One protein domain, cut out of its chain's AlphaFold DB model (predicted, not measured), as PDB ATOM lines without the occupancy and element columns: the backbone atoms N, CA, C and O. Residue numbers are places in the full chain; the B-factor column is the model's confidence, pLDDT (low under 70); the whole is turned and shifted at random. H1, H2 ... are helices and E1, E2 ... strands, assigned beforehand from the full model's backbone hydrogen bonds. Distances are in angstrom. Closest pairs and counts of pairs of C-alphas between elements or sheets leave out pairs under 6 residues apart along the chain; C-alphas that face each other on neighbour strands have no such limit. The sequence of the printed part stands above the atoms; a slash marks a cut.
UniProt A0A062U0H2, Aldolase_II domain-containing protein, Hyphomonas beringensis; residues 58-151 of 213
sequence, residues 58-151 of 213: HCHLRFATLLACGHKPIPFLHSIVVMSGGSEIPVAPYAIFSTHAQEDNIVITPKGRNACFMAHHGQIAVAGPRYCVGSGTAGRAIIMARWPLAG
ATOM      1  N   HIS A  58      34.243 -42.129  34.128       81.88
ATOM      2  CA  HIS A  58      35.134 -43.121  33.550       81.88
ATOM      3  C   HIS A  58      35.190 -44.346  34.475       81.88
ATOM      4  O   HIS A  58      35.132 -44.203  35.697       81.88
ATOM      5  N   CYS A  59      35.234 -45.554  33.910       79.62
ATOM      6  CA  CYS A  59      35.482 -46.779  34.675       79.62
ATOM      7  C   CYS A  59      35.948 -47.940  33.781       79.62
ATOM      8  O   CYS A  59      35.779 -47.920  32.563       79.62
ATOM      9  N   HIS A  60      36.510 -48.985  34.401       81.56
ATOM     10  CA  HIS A  60      36.995 -50.206  33.734       81.56
ATOM     11  C   HIS A  60      36.059 -51.377  34.029       81.56
ATOM     12  O   HIS A  60      36.371 -52.290  34.798       81.56
ATOM     13  N   LEU A  61      34.841 -51.337  33.490       75.75
ATOM     14  CA  LEU A  61      33.907 -52.427  33.752       75.75
ATOM     15  C   LEU A  61      34.300 -53.643  32.930       75.75
ATOM     16  O   LEU A  61      34.436 -53.541  31.717       75.75
ATOM     17  N   ARG A  62      34.377 -54.811  33.577       79.31
ATOM     18  CA  ARG A  62      34.867 -56.072  32.986       79.31
ATOM     19  C   ARG A  62      34.459 -56.290  31.528       79.31
ATOM     20  O   ARG A  62      35.304 -56.510  30.671       79.31
ATOM     21  N   PHE A  63      33.164 -56.218  31.238       77.19
ATOM     22  CA  PHE A  63      32.663 -56.493  29.897       77.19
ATOM     23  C   PHE A  63      32.868 -55.344  28.904       77.19
ATOM     24  O   PHE A  63      33.058 -55.585  27.718       77.19
ATOM     25  N   ALA A  64      32.819 -54.101  29.372       78.88
ATOM     26  CA  ALA A  64      33.078 -52.943  28.533       78.88
ATOM     27  C   ALA A  64      34.564 -52.882  28.159       78.88
ATOM     28  O   ALA A  64      34.884 -52.723  26.988       78.88
ATOM     29  N   THR A  65      35.460 -53.149  29.114       82.38
ATOM     30  CA  THR A  65      36.887 -53.364  28.858       82.38
ATOM     31  C   THR A  65      37.103 -54.532  27.893       82.38
ATOM     32  O   THR A  65      37.897 -54.393  26.972       82.38
ATOM     33  N   LEU A  66      36.369 -55.648  28.014       84.50
ATOM     34  CA  LEU A  66      36.479 -56.761  27.057       84.50
ATOM     35  C   LEU A  66      36.125 -56.333  25.622       84.50
ATOM     36  O   LEU A  66      36.875 -56.623  24.691       84.50
ATOM     37  N   LEU A  67      35.006 -55.627  25.443       86.25
ATOM     38  CA  LEU A  67      34.591 -55.102  24.138       86.25
ATOM     39  C   LEU A  67      35.590 -54.075  23.596       86.25
ATOM     40  O   LEU A  67      35.931 -54.114  22.414       86.25
ATOM     41  N   ALA A  68      36.114 -53.211  24.464       90.44
ATOM     42  CA  ALA A  68      37.121 -52.223  24.113       90.44
ATOM     43  C   ALA A  68      38.449 -52.870  23.685       90.44
ATOM     44  O   ALA A  68      39.033 -52.467  22.684       90.44
ATOM     45  N   CYS A  69      38.905 -53.911  24.386       92.62
ATOM     46  CA  CYS A  69      40.073 -54.707  24.000       92.62
ATOM     47  C   CYS A  69      39.860 -55.443  22.672       92.62
ATOM     48  O   CYS A  69      40.802 -55.607  21.905       92.62
ATOM     49  N   GLY A  70      38.630 -55.888  22.401       93.19
ATOM     50  CA  GLY A  70      38.259 -56.553  21.152       93.19
ATOM     51  C   GLY A  70      37.947 -55.605  19.991       93.19
ATOM     52  O   GLY A  70      37.562 -56.091  18.925       93.19
ATOM     53  N   HIS A  71      38.056 -54.284  20.192       94.75
ATOM     54  CA  HIS A  71      37.661 -53.254  19.219       94.75
ATOM     55  C   HIS A  71      36.234 -53.475  18.691       94.75
ATOM     56  O   HIS A  71      35.947 -53.327  17.503       94.75
ATOM     57  N   LYS A  72      35.326 -53.891  19.584       91.31
ATOM     58  CA  LYS A  72      33.934 -54.213  19.256       91.31
ATOM     59  C   LYS A  72      32.999 -53.099  19.731       91.31
ATOM     60  O   LYS A  72      32.720 -53.027  20.930       91.31
ATOM     61  N   PRO A  73      32.471 -52.252  18.828       90.44
ATOM     62  CA  PRO A  73      31.378 -51.362  19.188       90.44
ATOM     63  C   PRO A  73      30.115 -52.173  19.509       90.44
ATOM     64  O   PRO A  73      29.956 -53.312  19.062       90.44
ATOM     65  N   ILE A  74      29.195 -51.580  20.270       85.62
ATOM     66  CA  ILE A  74      27.853 -52.148  20.467       85.62
ATOM     67  C   ILE A  74      26.928 -51.544  19.401       85.62
ATOM     68  O   ILE A  74      26.671 -50.342  19.485       85.62
ATOM     69  N   PRO A  75      26.410 -52.322  18.429       84.69
ATOM     70  CA  PRO A  75      25.431 -51.827  17.459       84.69
ATOM     71  C   PRO A  75      24.045 -51.627  18.096       84.69
ATOM     72  O   PRO A  75      23.823 -51.974  19.259       84.69
ATOM     73  N   PHE A  76      23.084 -51.092  17.336       80.88
ATOM     74  CA  PHE A  76      21.701 -50.910  17.783       80.88
ATOM     75  C   PHE A  76      21.017 -52.260  18.040       80.88
ATOM     76  O   PHE A  76      20.408 -52.853  17.156       80.88
ATOM     77  N   LEU A  77      21.138 -52.749  19.272       73.25
ATOM     78  CA  LEU A  77      20.570 -54.028  19.708       73.25
ATOM     79  C   LEU A  77      19.625 -53.896  20.909       73.25
ATOM     80  O   LEU A  77      18.895 -54.826  21.232       73.25
ATOM     81  N   HIS A  78      19.608 -52.733  21.565       71.50
ATOM     82  CA  HIS A  78      18.674 -52.423  22.644       71.50
ATOM     83  C   HIS A  78      18.482 -50.906  22.763       71.50
ATOM     84  O   HIS A  78      19.381 -50.124  22.443       71.50
ATOM     85  N   SER A  79      17.339 -50.483  23.306       68.31
ATOM     86  CA  SER A  79      16.954 -49.070  23.478       68.31
ATOM     87  C   SER A  79      17.983 -48.226  24.239       68.31
ATOM     88  O   SER A  79      18.060 -47.011  24.064       68.31
ATOM     89  N   ILE A  80      18.827 -48.868  25.046       64.81
ATOM     90  CA  ILE A  80      19.893 -48.189  25.781       64.81
ATOM     91  C   ILE A  80      20.938 -47.541  24.866       64.81
ATOM     92  O   ILE A  80      21.519 -46.528  25.242       64.81
ATOM     93  N   VAL A  81      21.159 -48.101  23.672       72.88
ATOM     94  CA  VAL A  81      22.079 -47.538  22.676       72.88
ATOM     95  C   VAL A  81      21.530 -46.211  22.168       72.88
ATOM     96  O   VAL A  81      22.242 -45.214  22.183       72.88
ATOM     97  N   VAL A  82      20.231 -46.153  21.859       73.75
ATOM     98  CA  VAL A  82      19.562 -44.896  21.485       73.75
ATOM     99  C   VAL A  82      19.660 -43.867  22.599       73.75
ATOM    100  O   VAL A  82      19.948 -42.703  22.336       73.75
ATOM    101  N   MET A  83      19.519 -44.288  23.856       72.12
ATOM    102  CA  MET A  83      19.693 -43.364  24.976       72.12
ATOM    103  C   MET A  83      21.138 -42.854  25.132       72.12
ATOM    104  O   MET A  83      21.341 -41.783  25.703       72.12
ATOM    105  N   SER A  84      22.139 -43.550  24.584       76.81
ATOM    106  CA  SER A  84      23.505 -43.019  24.468       76.81
ATOM    107  C   SER A  84      23.644 -41.928  23.395       76.81
ATOM    108  O   SER A  84      24.720 -41.367  23.242       76.81
ATOM    109  N   GLY A  85      22.565 -41.568  22.694       80.62
ATOM    110  CA  GLY A  85      22.549 -40.489  21.705       80.62
ATOM    111  C   GLY A  85      22.927 -40.938  20.294       80.62
ATOM    112  O   GLY A  85      23.346 -40.112  19.489       80.62
ATOM    113  N   GLY A  86      22.814 -42.233  19.979       83.50
ATOM    114  CA  GLY A  86      23.146 -42.754  18.654       83.50
ATOM    115  C   GLY A  86      22.626 -44.165  18.391       83.50
ATOM    116  O   GLY A  86      21.931 -44.761  19.208       83.50
ATOM    117  N   SER A  87      22.978 -44.708  17.228       86.94
ATOM    118  CA  SER A  87      22.675 -46.086  16.818       86.94
ATOM    119  C   SER A  87      23.753 -47.094  17.235       86.94
ATOM    120  O   SER A  87      23.617 -48.283  16.966       86.94
ATOM    121  N   GLU A  88      24.821 -46.651  17.895       87.56
ATOM    122  CA  GLU A  88      25.904 -47.508  18.382       87.56
ATOM    123  C   GLU A  88      26.630 -46.866  19.573       87.56
ATOM    124  O   GLU A  88      26.593 -45.643  19.744       87.56
ATOM    125  N   ILE A  89      27.349 -47.682  20.347       89.19
ATOM    126  CA  ILE A  89      28.387 -47.217  21.280       89.19
ATOM    127  C   ILE A  89      29.750 -47.479  20.620       89.19
ATOM    128  O   ILE A  89      30.131 -48.649  20.493       89.19
ATOM    129  N   PRO A  90      30.472 -46.431  20.180       94.44
ATOM    130  CA  PRO A  90      31.717 -46.580  19.433       94.44
ATOM    131  C   PRO A  90      32.907 -46.908  20.344       94.44
ATOM    132  O   PRO A  90      32.847 -46.707  21.560       94.44
ATOM    133  N   VAL A  91      34.013 -47.344  19.736       96.31
ATOM    134  CA  VAL A  91      35.310 -47.541  20.399       96.31
ATOM    135  C   VAL A  91      36.287 -46.467  19.920       96.31
ATOM    136  O   VAL A  91      36.559 -46.376  18.725       96.31
ATOM    137  N   ALA A  92      36.797 -45.652  20.841       97.50
ATOM    138  CA  ALA A  92      37.853 -44.681  20.597       97.50
ATOM    139  C   ALA A  92      39.199 -45.384  20.371       97.50
ATOM    140  O   ALA A  92      39.488 -46.359  21.083       97.50
ATOM    141  N   PRO A  93      40.031 -44.898  19.426       97.44
ATOM    142  CA  PRO A  93      41.361 -45.446  19.195       97.44
ATOM    143  C   PRO A  93      42.216 -45.438  20.464       97.44
ATOM    144  O   PRO A  93      42.075 -44.573  21.332       97.44
ATOM    145  N   TYR A  94      43.122 -46.410  20.558       96.88
ATOM    146  CA  TYR A  94      44.042 -46.490  21.683       96.88
ATOM    147  C   TYR A  94      45.001 -45.297  21.682       96.88
ATOM    148  O   TYR A  94      45.532 -44.903  20.645       96.88
ATOM    149  N   ALA A  95      45.250 -44.772  22.873       94.50
ATOM    150  CA  ALA A  95      46.341 -43.868  23.177       94.50
ATOM    151  C   ALA A  95      46.785 -44.133  24.619       94.50
ATOM    152  O   ALA A  95      46.022 -44.678  25.425       94.50
ATOM    153  N   ILE A  96      48.021 -43.750  24.941       92.19
ATOM    154  CA  ILE A  96      48.558 -43.877  26.299       92.19
ATOM    155  C   ILE A  96      47.690 -43.040  27.251       92.19
ATOM    156  O   ILE A  96      47.274 -41.932  26.907       92.19
ATOM    157  N   PHE A  97      47.393 -43.578  28.435       85.44
ATOM    158  CA  PHE A  97      46.608 -42.867  29.443       85.44
ATOM    159  C   PHE A  97      47.284 -41.551  29.851       85.44
ATOM    160  O   PHE A  97      48.510 -41.446  29.816       85.44
ATOM    161  N   SER A  98      46.492 -40.548  30.232       81.50
ATOM    162  CA  SER A  98      47.004 -39.230  30.643       81.50
ATOM    163  C   SER A  98      47.760 -38.473  29.539       81.50
ATOM    164  O   SER A  98      48.643 -37.670  29.834       81.50
ATOM    165  N   THR A  99      47.430 -38.718  28.266       84.56
ATOM    166  CA  THR A  99      47.996 -37.980  27.124       84.56
ATOM    167  C   THR A  99      46.932 -37.168  26.396       84.56
ATOM    168  O   THR A  99      45.772 -37.570  26.332       84.56
ATOM    169  N   HIS A 100      47.339 -36.069  25.756       86.00
ATOM    170  CA  HIS A 100      46.442 -35.290  24.895       86.00
ATOM    171  C   HIS A 100      45.860 -36.121  23.746       86.00
ATOM    172  O   HIS A 100      44.685 -35.991  23.431       86.00
ATOM    173  N   ALA A 101      46.625 -37.072  23.197       91.62
ATOM    174  CA  ALA A 101      46.112 -37.991  22.180       91.62
ATOM    175  C   ALA A 101      44.920 -38.829  22.688       91.62
ATOM    176  O   ALA A 101      43.978 -39.094  21.942       91.62
ATOM    177  N   GLN A 102      44.932 -39.239  23.963       92.56
ATOM    178  CA  GLN A 102      43.794 -39.922  24.578       92.56
ATOM    179  C   GLN A 102      42.590 -38.988  24.726       92.56
ATOM    180  O   GLN A 102      41.464 -39.397  24.433       92.56
ATOM    181  N   GLU A 103      42.818 -37.755  25.171       88.44
ATOM    182  CA  GLU A 103      41.775 -36.735  25.303       88.44
ATOM    183  C   GLU A 103      41.096 -36.463  23.954       88.44
ATOM    184  O   GLU A 103      39.871 -36.552  23.861       88.44
ATOM    185  N   ASP A 104      41.881 -36.237  22.899       92.50
ATOM    186  CA  ASP A 104      41.393 -35.980  21.542       92.50
ATOM    187  C   ASP A 104      40.543 -37.144  21.022       92.50
ATOM    188  O   ASP A 104      39.415 -36.948  20.556       92.50
ATOM    189  N   ASN A 105      41.033 -38.379  21.174       95.75
ATOM    190  CA  ASN A 105      40.298 -39.577  20.767       95.75
ATOM    191  C   ASN A 105      38.942 -39.684  21.477       95.75
ATOM    192  O   ASN A 105      37.939 -40.042  20.849       95.75
ATOM    193  N   ILE A 106      38.895 -39.365  22.771       92.44
ATOM    194  CA  ILE A 106      37.682 -39.417  23.597       92.44
ATOM    195  C   ILE A 106      36.712 -38.286  23.268       92.44
ATOM    196  O   ILE A 106      35.504 -38.491  23.345       92.44
ATOM    197  N   VAL A 107      37.204 -37.109  22.893       91.38
ATOM    198  CA  VAL A 107      36.354 -35.977  22.508       91.38
ATOM    199  C   VAL A 107      35.750 -36.196  21.118       91.38
ATOM    200  O   VAL A 107      34.561 -35.948  20.909       91.38
ATOM    201  N   ILE A 108      36.545 -36.696  20.170       94.00
ATOM    202  CA  ILE A 108      36.161 -36.803  18.757       94.00
ATOM    203  C   ILE A 108      35.289 -38.037  18.498       94.00
ATOM    204  O   ILE A 108      34.249 -37.938  17.839       94.00
ATOM    205  N   THR A 109      35.679 -39.209  19.013       96.06
ATOM    206  CA  THR A 109      35.041 -40.491  18.651       96.06
ATOM    207  C   THR A 109      33.543 -40.564  18.965       96.06
ATOM    208  O   THR A 109      32.790 -41.054  18.116       96.06
ATOM    209  N   PRO A 110      33.054 -40.102  20.135       89.44
ATOM    210  CA  PRO A 110      31.636 -40.183  20.448       89.44
ATOM    211  C   PRO A 110      30.776 -39.345  19.498       89.44
ATOM    212  O   PRO A 110      29.587 -39.621  19.398       89.44
ATOM    213  N   LYS A 111      31.325 -38.336  18.799       89.31
ATOM    214  CA  LYS A 111      30.572 -37.457  17.878       89.31
ATOM    215  C   LYS A 111      29.292 -36.892  18.514       89.31
ATOM    216  O   LYS A 111      28.218 -36.927  17.922       89.31
ATOM    217  N   GLY A 112      29.395 -36.433  19.763       84.88
ATOM    218  CA  GLY A 112      28.261 -35.919  20.542       84.88
ATOM    219  C   GLY A 112      27.426 -36.978  21.276       84.88
ATOM    220  O   GLY A 112      26.524 -36.615  22.025       84.88
ATOM    221  N   ARG A 113      27.730 -38.276  21.126       88.56
ATOM    222  CA  ARG A 113      27.125 -39.359  21.921       88.56
ATOM    223  C   ARG A 113      27.581 -39.286  23.381       88.56
ATOM    224  O   ARG A 113      28.653 -38.784  23.710       88.56
ATOM    225  N   ASN A 114      26.764 -39.850  24.259       88.19
ATOM    226  CA  ASN A 114      26.925 -39.829  25.709       88.19
ATOM    227  C   ASN A 114      27.719 -41.022  26.262       88.19
ATOM    228  O   ASN A 114      27.872 -41.126  27.477       88.19
ATOM    229  N   ALA A 115      28.187 -41.945  25.420       88.88
ATOM    230  CA  ALA A 115      29.006 -43.076  25.846       88.88
ATOM    231  C   ALA A 115      29.992 -43.496  24.754       88.88
ATOM    232  O   ALA A 115      29.676 -43.427  23.564       88.88
ATOM    233  N   CYS A 116      31.167 -43.966  25.168       92.12
ATOM    234  CA  CYS A 116      32.198 -44.488  24.278       92.12
ATOM    235  C   CYS A 116      33.110 -45.474  25.022       92.12
ATOM    236  O   CYS A 116      33.406 -45.295  26.205       92.12
ATOM    237  N   PHE A 117      33.546 -46.522  24.327       94.12
ATOM    238  CA  PHE A 117      34.622 -47.396  24.786       94.12
ATOM    239  C   PHE A 117      35.983 -46.794  24.449       94.12
ATOM    240  O   PHE A 117      36.124 -46.086  23.464       94.12
ATOM    241  N   MET A 118      36.998 -47.116  25.235       95.12
ATOM    242  CA  MET A 118      38.380 -46.686  25.039       95.12
ATOM    243  C   MET A 118      39.215 -47.938  24.797       95.12
ATOM    244  O   MET A 118      39.323 -48.760  25.713       95.12
ATOM    245  N   ALA A 119      39.743 -48.122  23.580       96.75
ATOM    246  CA  ALA A 119      40.442 -49.351  23.195       96.75
ATOM    247  C   ALA A 119      41.496 -49.757  24.240       96.75
ATOM    248  O   ALA A 119      42.208 -48.907  24.762       96.75
ATOM    249  N   HIS A 120      41.561 -51.050  24.574       95.44
ATOM    250  CA  HIS A 120      42.455 -51.618  25.604       95.44
ATOM    251  C   HIS A 120      42.379 -50.987  27.005       95.44
ATOM    252  O   HIS A 120      43.308 -51.137  27.796       95.44
ATOM    253  N   HIS A 121      41.289 -50.289  27.324       92.94
ATOM    254  CA  HIS A 121      41.213 -49.493  28.538       92.94
ATOM    255  C   HIS A 121      39.877 -49.700  29.271       92.94
ATOM    256  O   HIS A 121      39.816 -50.382  30.294       92.94
ATOM    257  N   GLY A 122      38.776 -49.151  28.767       88.44
ATOM    258  CA  GLY A 122      37.514 -49.156  29.509       88.44
ATOM    259  C   GLY A 122      36.426 -48.371  28.806       88.44
ATOM    260  O   GLY A 122      36.289 -48.453  27.586       88.44
ATOM    261  N   GLN A 123      35.646 -47.609  29.568       89.19
ATOM    262  CA  GLN A 123      34.592 -46.770  29.015       89.19
ATOM    263  C   GLN A 123      34.504 -45.414  29.700       89.19
ATOM    264  O   GLN A 123      34.869 -45.247  30.865       89.19
ATOM    265  N   ILE A 124      33.917 -44.476  28.968       87.56
ATOM    266  CA  ILE A 124      33.569 -43.142  29.432       87.56
ATOM    267  C   ILE A 124      32.119 -42.831  29.066       87.56
ATOM    268  O   ILE A 124      31.629 -43.205  27.997       87.56
ATOM    269  N   ALA A 125      31.419 -42.168  29.981       86.31
ATOM    270  CA  ALA A 125      30.044 -41.739  29.811       86.31
ATOM    271  C   ALA A 125      29.862 -40.289  30.258       86.31
ATOM    272  O   ALA A 125      30.483 -39.825  31.215       86.31
ATOM    273  N   VAL A 126      28.972 -39.588  29.567       81.94
ATOM    274  CA  VAL A 126      28.703 -38.161  29.729       81.94
ATOM    275  C   VAL A 126      27.231 -37.967  30.061       81.94
ATOM    276  O   VAL A 126      26.365 -38.676  29.548       81.94
ATOM    277  N   ALA A 127      26.934 -37.001  30.923       75.88
ATOM    278  CA  ALA A 127      25.566 -36.648  31.264       75.88
ATOM    279  C   ALA A 127      25.369 -35.132  31.303       75.88
ATOM    280  O   ALA A 127      26.178 -34.397  31.873       75.88
ATOM    281  N   GLY A 128      24.277 -34.678  30.690       66.19
ATOM    282  CA  GLY A 128      23.878 -33.273  30.654       66.19
ATOM    283  C   GLY A 128      22.914 -32.851  31.766       66.19
ATOM    284  O   GLY A 128      22.501 -33.673  32.578       66.19
ATOM    285  N   PRO A 129      22.477 -31.578  31.797       54.44
ATOM    286  CA  PRO A 129      21.659 -31.010  32.876       54.44
ATOM    287  C   PRO A 129      20.292 -31.680  33.067       54.44
ATOM    288  O   PRO A 129      19.727 -31.611  34.155       54.44
ATOM    289  N   ARG A 130      19.746 -32.310  32.017       45.28
ATOM    290  CA  ARG A 130      18.487 -33.076  32.074       45.28
ATOM    291  C   ARG A 130      18.699 -34.578  32.252       45.28
ATOM    292  O   ARG A 130      17.747 -35.291  32.547       45.28
ATOM    293  N   TYR A 131      19.929 -35.049  32.070       44.91
ATOM    294  CA  TYR A 131      20.284 -36.450  32.205       44.91
ATOM    295  C   TYR A 131      20.943 -36.629  33.560       44.91
ATOM    296  O   TYR A 131      22.119 -36.344  33.758       44.91
ATOM    297  N   CYS A 132      20.178 -37.114  34.527       36.75
ATOM    298  CA  CYS A 132      20.780 -37.616  35.745       36.75
ATOM    299  C   CYS A 132      21.635 -38.830  35.345       36.75
ATOM    300  O   CYS A 132      21.114 -39.789  34.778       36.75
ATOM    301  N   VAL A 133      22.924 -38.849  35.698       42.41
ATOM    302  CA  VAL A 133      23.757 -40.070  35.603       42.41
ATOM    303  C   VAL A 133      23.058 -41.250  36.314       42.41
ATOM    304  O   VAL A 133      23.191 -42.404  35.905       42.41
ATOM    305  N   GLY A 134      22.217 -40.939  37.312       36.50
ATOM    306  CA  GLY A 134      21.348 -41.864  38.042       36.50
ATOM    307  C   GLY A 134      20.019 -42.279  37.383       36.50
ATOM    308  O   GLY A 134      19.403 -43.209  37.893       36.50
ATOM    309  N   SER A 135      19.555 -41.691  36.266       34.50
ATOM    310  CA  SER A 135      18.249 -42.049  35.659       34.50
ATOM    311  C   SER A 135      18.283 -43.312  34.790       34.50
ATOM    312  O   SER A 135      17.295 -43.662  34.147       34.50
ATOM    313  N   GLY A 136      19.409 -44.029  34.773       36.66
ATOM    314  CA  GLY A 136      19.512 -45.312  34.091       36.66
ATOM    315  C   GLY A 136      19.868 -45.229  32.610       36.66
ATOM    316  O   GLY A 136      19.629 -46.186  31.894       36.66
ATOM    317  N   THR A 137      20.469 -44.148  32.122       37.75
ATOM    318  CA  THR A 137      20.975 -44.098  30.738       37.75
ATOM    319  C   THR A 137      22.473 -44.405  30.683       37.75
ATOM    320  O   THR A 137      22.859 -45.430  30.131       37.75
ATOM    321  N   ALA A 138      23.309 -43.603  31.355       36.53
ATOM    322  CA  ALA A 138      24.756 -43.833  31.448       36.53
ATOM    323  C   ALA A 138      25.083 -45.123  32.228       36.53
ATOM    324  O   ALA A 138      25.828 -45.977  31.754       36.53
ATOM    325  N   GLY A 139      24.425 -45.319  33.379       38.94
ATOM    326  CA  GLY A 139      24.561 -46.523  34.203       38.94
ATOM    327  C   GLY A 139      23.995 -47.802  33.578       38.94
ATOM    328  O   GLY A 139      24.434 -48.885  33.940       38.94
ATOM    329  N   ARG A 140      23.052 -47.731  32.626       38.97
ATOM    330  CA  ARG A 140      22.550 -48.941  31.946       38.97
ATOM    331  C   ARG A 140      23.217 -49.190  30.591       38.97
ATOM    332  O   ARG A 140      23.260 -50.346  30.180       38.97
ATOM    333  N   ALA A 141      23.772 -48.173  29.920       36.22
ATOM    334  CA  ALA A 141      24.680 -48.398  28.787       36.22
ATOM    335  C   ALA A 141      25.855 -49.286  29.244       36.22
ATOM    336  O   ALA A 141      26.204 -50.264  28.590       36.22
ATOM    337  N   ILE A 142      26.326 -49.015  30.464       41.22
ATOM    338  CA  ILE A 142      27.225 -49.829  31.288       41.22
ATOM    339  C   ILE A 142      26.721 -51.274  31.512       41.22
ATOM    340  O   ILE A 142      27.489 -52.224  31.356       41.22
ATOM    341  N   ILE A 143      25.440 -51.470  31.853       39.59
ATOM    342  CA  ILE A 143      24.854 -52.805  32.106       39.59
ATOM    343  C   ILE A 143      24.844 -53.666  30.842       39.59
ATOM    344  O   ILE A 143      24.946 -54.892  30.938       39.59
ATOM    345  N   MET A 144      24.767 -53.054  29.659       35.69
ATOM    346  CA  MET A 144      24.648 -53.826  28.431       35.69
ATOM    347  C   MET A 144      25.876 -54.645  28.104       35.69
ATOM    348  O   MET A 144      25.691 -55.685  27.506       35.69
ATOM    349  N   ALA A 145      27.081 -54.315  28.564       35.19
ATOM    350  CA  ALA A 145      28.238 -55.157  28.280       35.19
ATOM    351  C   ALA A 145      28.092 -56.598  28.853       35.19
ATOM    352  O   ALA A 145      28.674 -57.543  28.325       35.19
ATOM    353  N   ARG A 146      27.211 -56.820  29.845       33.38
ATOM    354  CA  ARG A 146      26.866 -58.162  30.352       33.38
ATOM    355  C   ARG A 146      26.059 -59.029  29.369       33.38
ATOM    356  O   ARG A 146      26.108 -60.247  29.489       33.38
ATOM    357  N   TRP A 147      25.311 -58.440  28.434       28.06
ATOM    358  CA  TRP A 147      24.300 -59.144  27.627       28.06
ATOM    359  C   TRP A 147      24.753 -59.638  26.231       28.06
ATOM    360  O   TRP A 147      24.390 -60.762  25.885       28.06
ATOM    361  N   PRO A 148      25.572 -58.925  25.420       34.62
ATOM    362  CA  PRO A 148      25.922 -59.379  24.075       34.62
ATOM    363  C   PRO A 148      26.831 -60.614  24.090       34.62
ATOM    364  O   PRO A 148      26.859 -61.364  23.121       34.62
ATOM    365  N   LEU A 149      27.530 -60.885  25.197       37.19
ATOM    366  CA  LEU A 149      28.427 -62.040  25.306       37.19
ATOM    367  C   LEU A 149      27.699 -63.351  25.614       37.19
ATOM    368  O   LEU A 149      28.217 -64.410  25.278       37.19
ATOM    369  N   ALA A 150      26.495 -63.296  26.193       34.44
ATOM    370  CA  ALA A 150      25.710 -64.498  26.472       34.44
ATOM    371  C   ALA A 150      25.121 -65.130  25.194       34.44
ATOM    372  O   ALA A 150      24.868 -66.330  25.173       34.44
ATOM    373  N   GLY A 151      24.922 -64.341  24.127       31.70
ATOM    374  CA  GLY A 151      24.348 -64.813  22.858       31.70
ATOM    375  C   GLY A 151      25.344 -64.985  21.703       31.70
ATOM    376  O   GLY A 151      25.081 -65.776  20.801       31.70
TER     377      GLY A 151
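AT A GLANCE: This is residues 58 to 151 of the 213 residues of the protein "Aldolase_II domain-containing protein" of Hyphomonas beringensis (UniProt A0A062U0H2). The core is a small antiparallel hairpin of two strands, E1 and E2, lengthened sideways by short unnamed pairings, residues 91 to 92 beside E1 and residues 58 to 59 beside E2. H1 and H4 pack on one side of this hairpin, H3 lies on the opposite side, H2 packs on H4, and H5 lies far out at the end of the printed part. The 94 printed residues hold five named helices and two named strands, in the order H1 H2 H3 E1 E2 H4 H5; the class is mixed, with 43 residues in named elements, under half. The whole is compact and rounded, with a radius of gyration of the C-alphas of 12.3 A and spans of 35 by 32 by 20 A.

HOW THE PARTS SIT: Along the printed part come H1 at residues 62 to 69, H2 at 79 to 83, H3 at 100 to 108, E1 at 115 to 118, E2 at 122 to 127, H4 at 138 to 144 and H5 at 148 to 151. The closest C-alphas of H1 and E2 are those of Thr 65 and Gly 122, 4.3 A apart; those of H1 and E1 are Ala 68 and Phe 117, 5.5 A. H1 and H4 are close but not clearly touching, about perpendicular at 85 degrees, with C-alphas 64 and 142 closest at 7.2 A. H2 and H4 touch, the C-alphas of Ile 80 and Ala 141 being closest at 5.7 A. Residues 74 to 75 pair antiparallel with residues 88 to 89. H3 comes closest to E1 at the C-alphas of Ile 106 and Met 118, 7.4 A; H3 and E2 are apart, but only just, at 8.1 A. E1 and E2 form a hairpin, antiparallel at 157 degrees, with N 118 and O 122 at 2.8 A and N 124 and O 116 at 2.9 A, within hydrogen-bond range. The closest C-alphas of E2 and H4 are those of Ala 125 and Ala 138, 5.9 A. H4 and H5 meet only through their link; H5 and H1 are near each other. Every O i to N i+4 pair is within hydrogen-bond range in H1, H2, H3 and H4; H5 is too short for such a pair.

IN THESE COORDINATES: H1 begins at C-alpha 62 (34.867, -56.072, 32.986) and is 10.5 A long. H3 is 12.1 A long, E1 10.1 A, and E2 17.4 A, ending at C-alpha 127 (25.566, -36.648, 31.264). H4 is 10.4 A long, and H5 ends at C-alpha 151 (24.348, -64.813, 22.858).

THE WHOLE: The two C-alphas farthest apart, those of His 100 and Gly 151, are 36.9 A apart. The printed part has no cut. The link H2 to H3, residues 84 to 99, is long. Mean pLDDT of the printed part is 74.4; residues 79 to 80 and 128 to 151 are under 70.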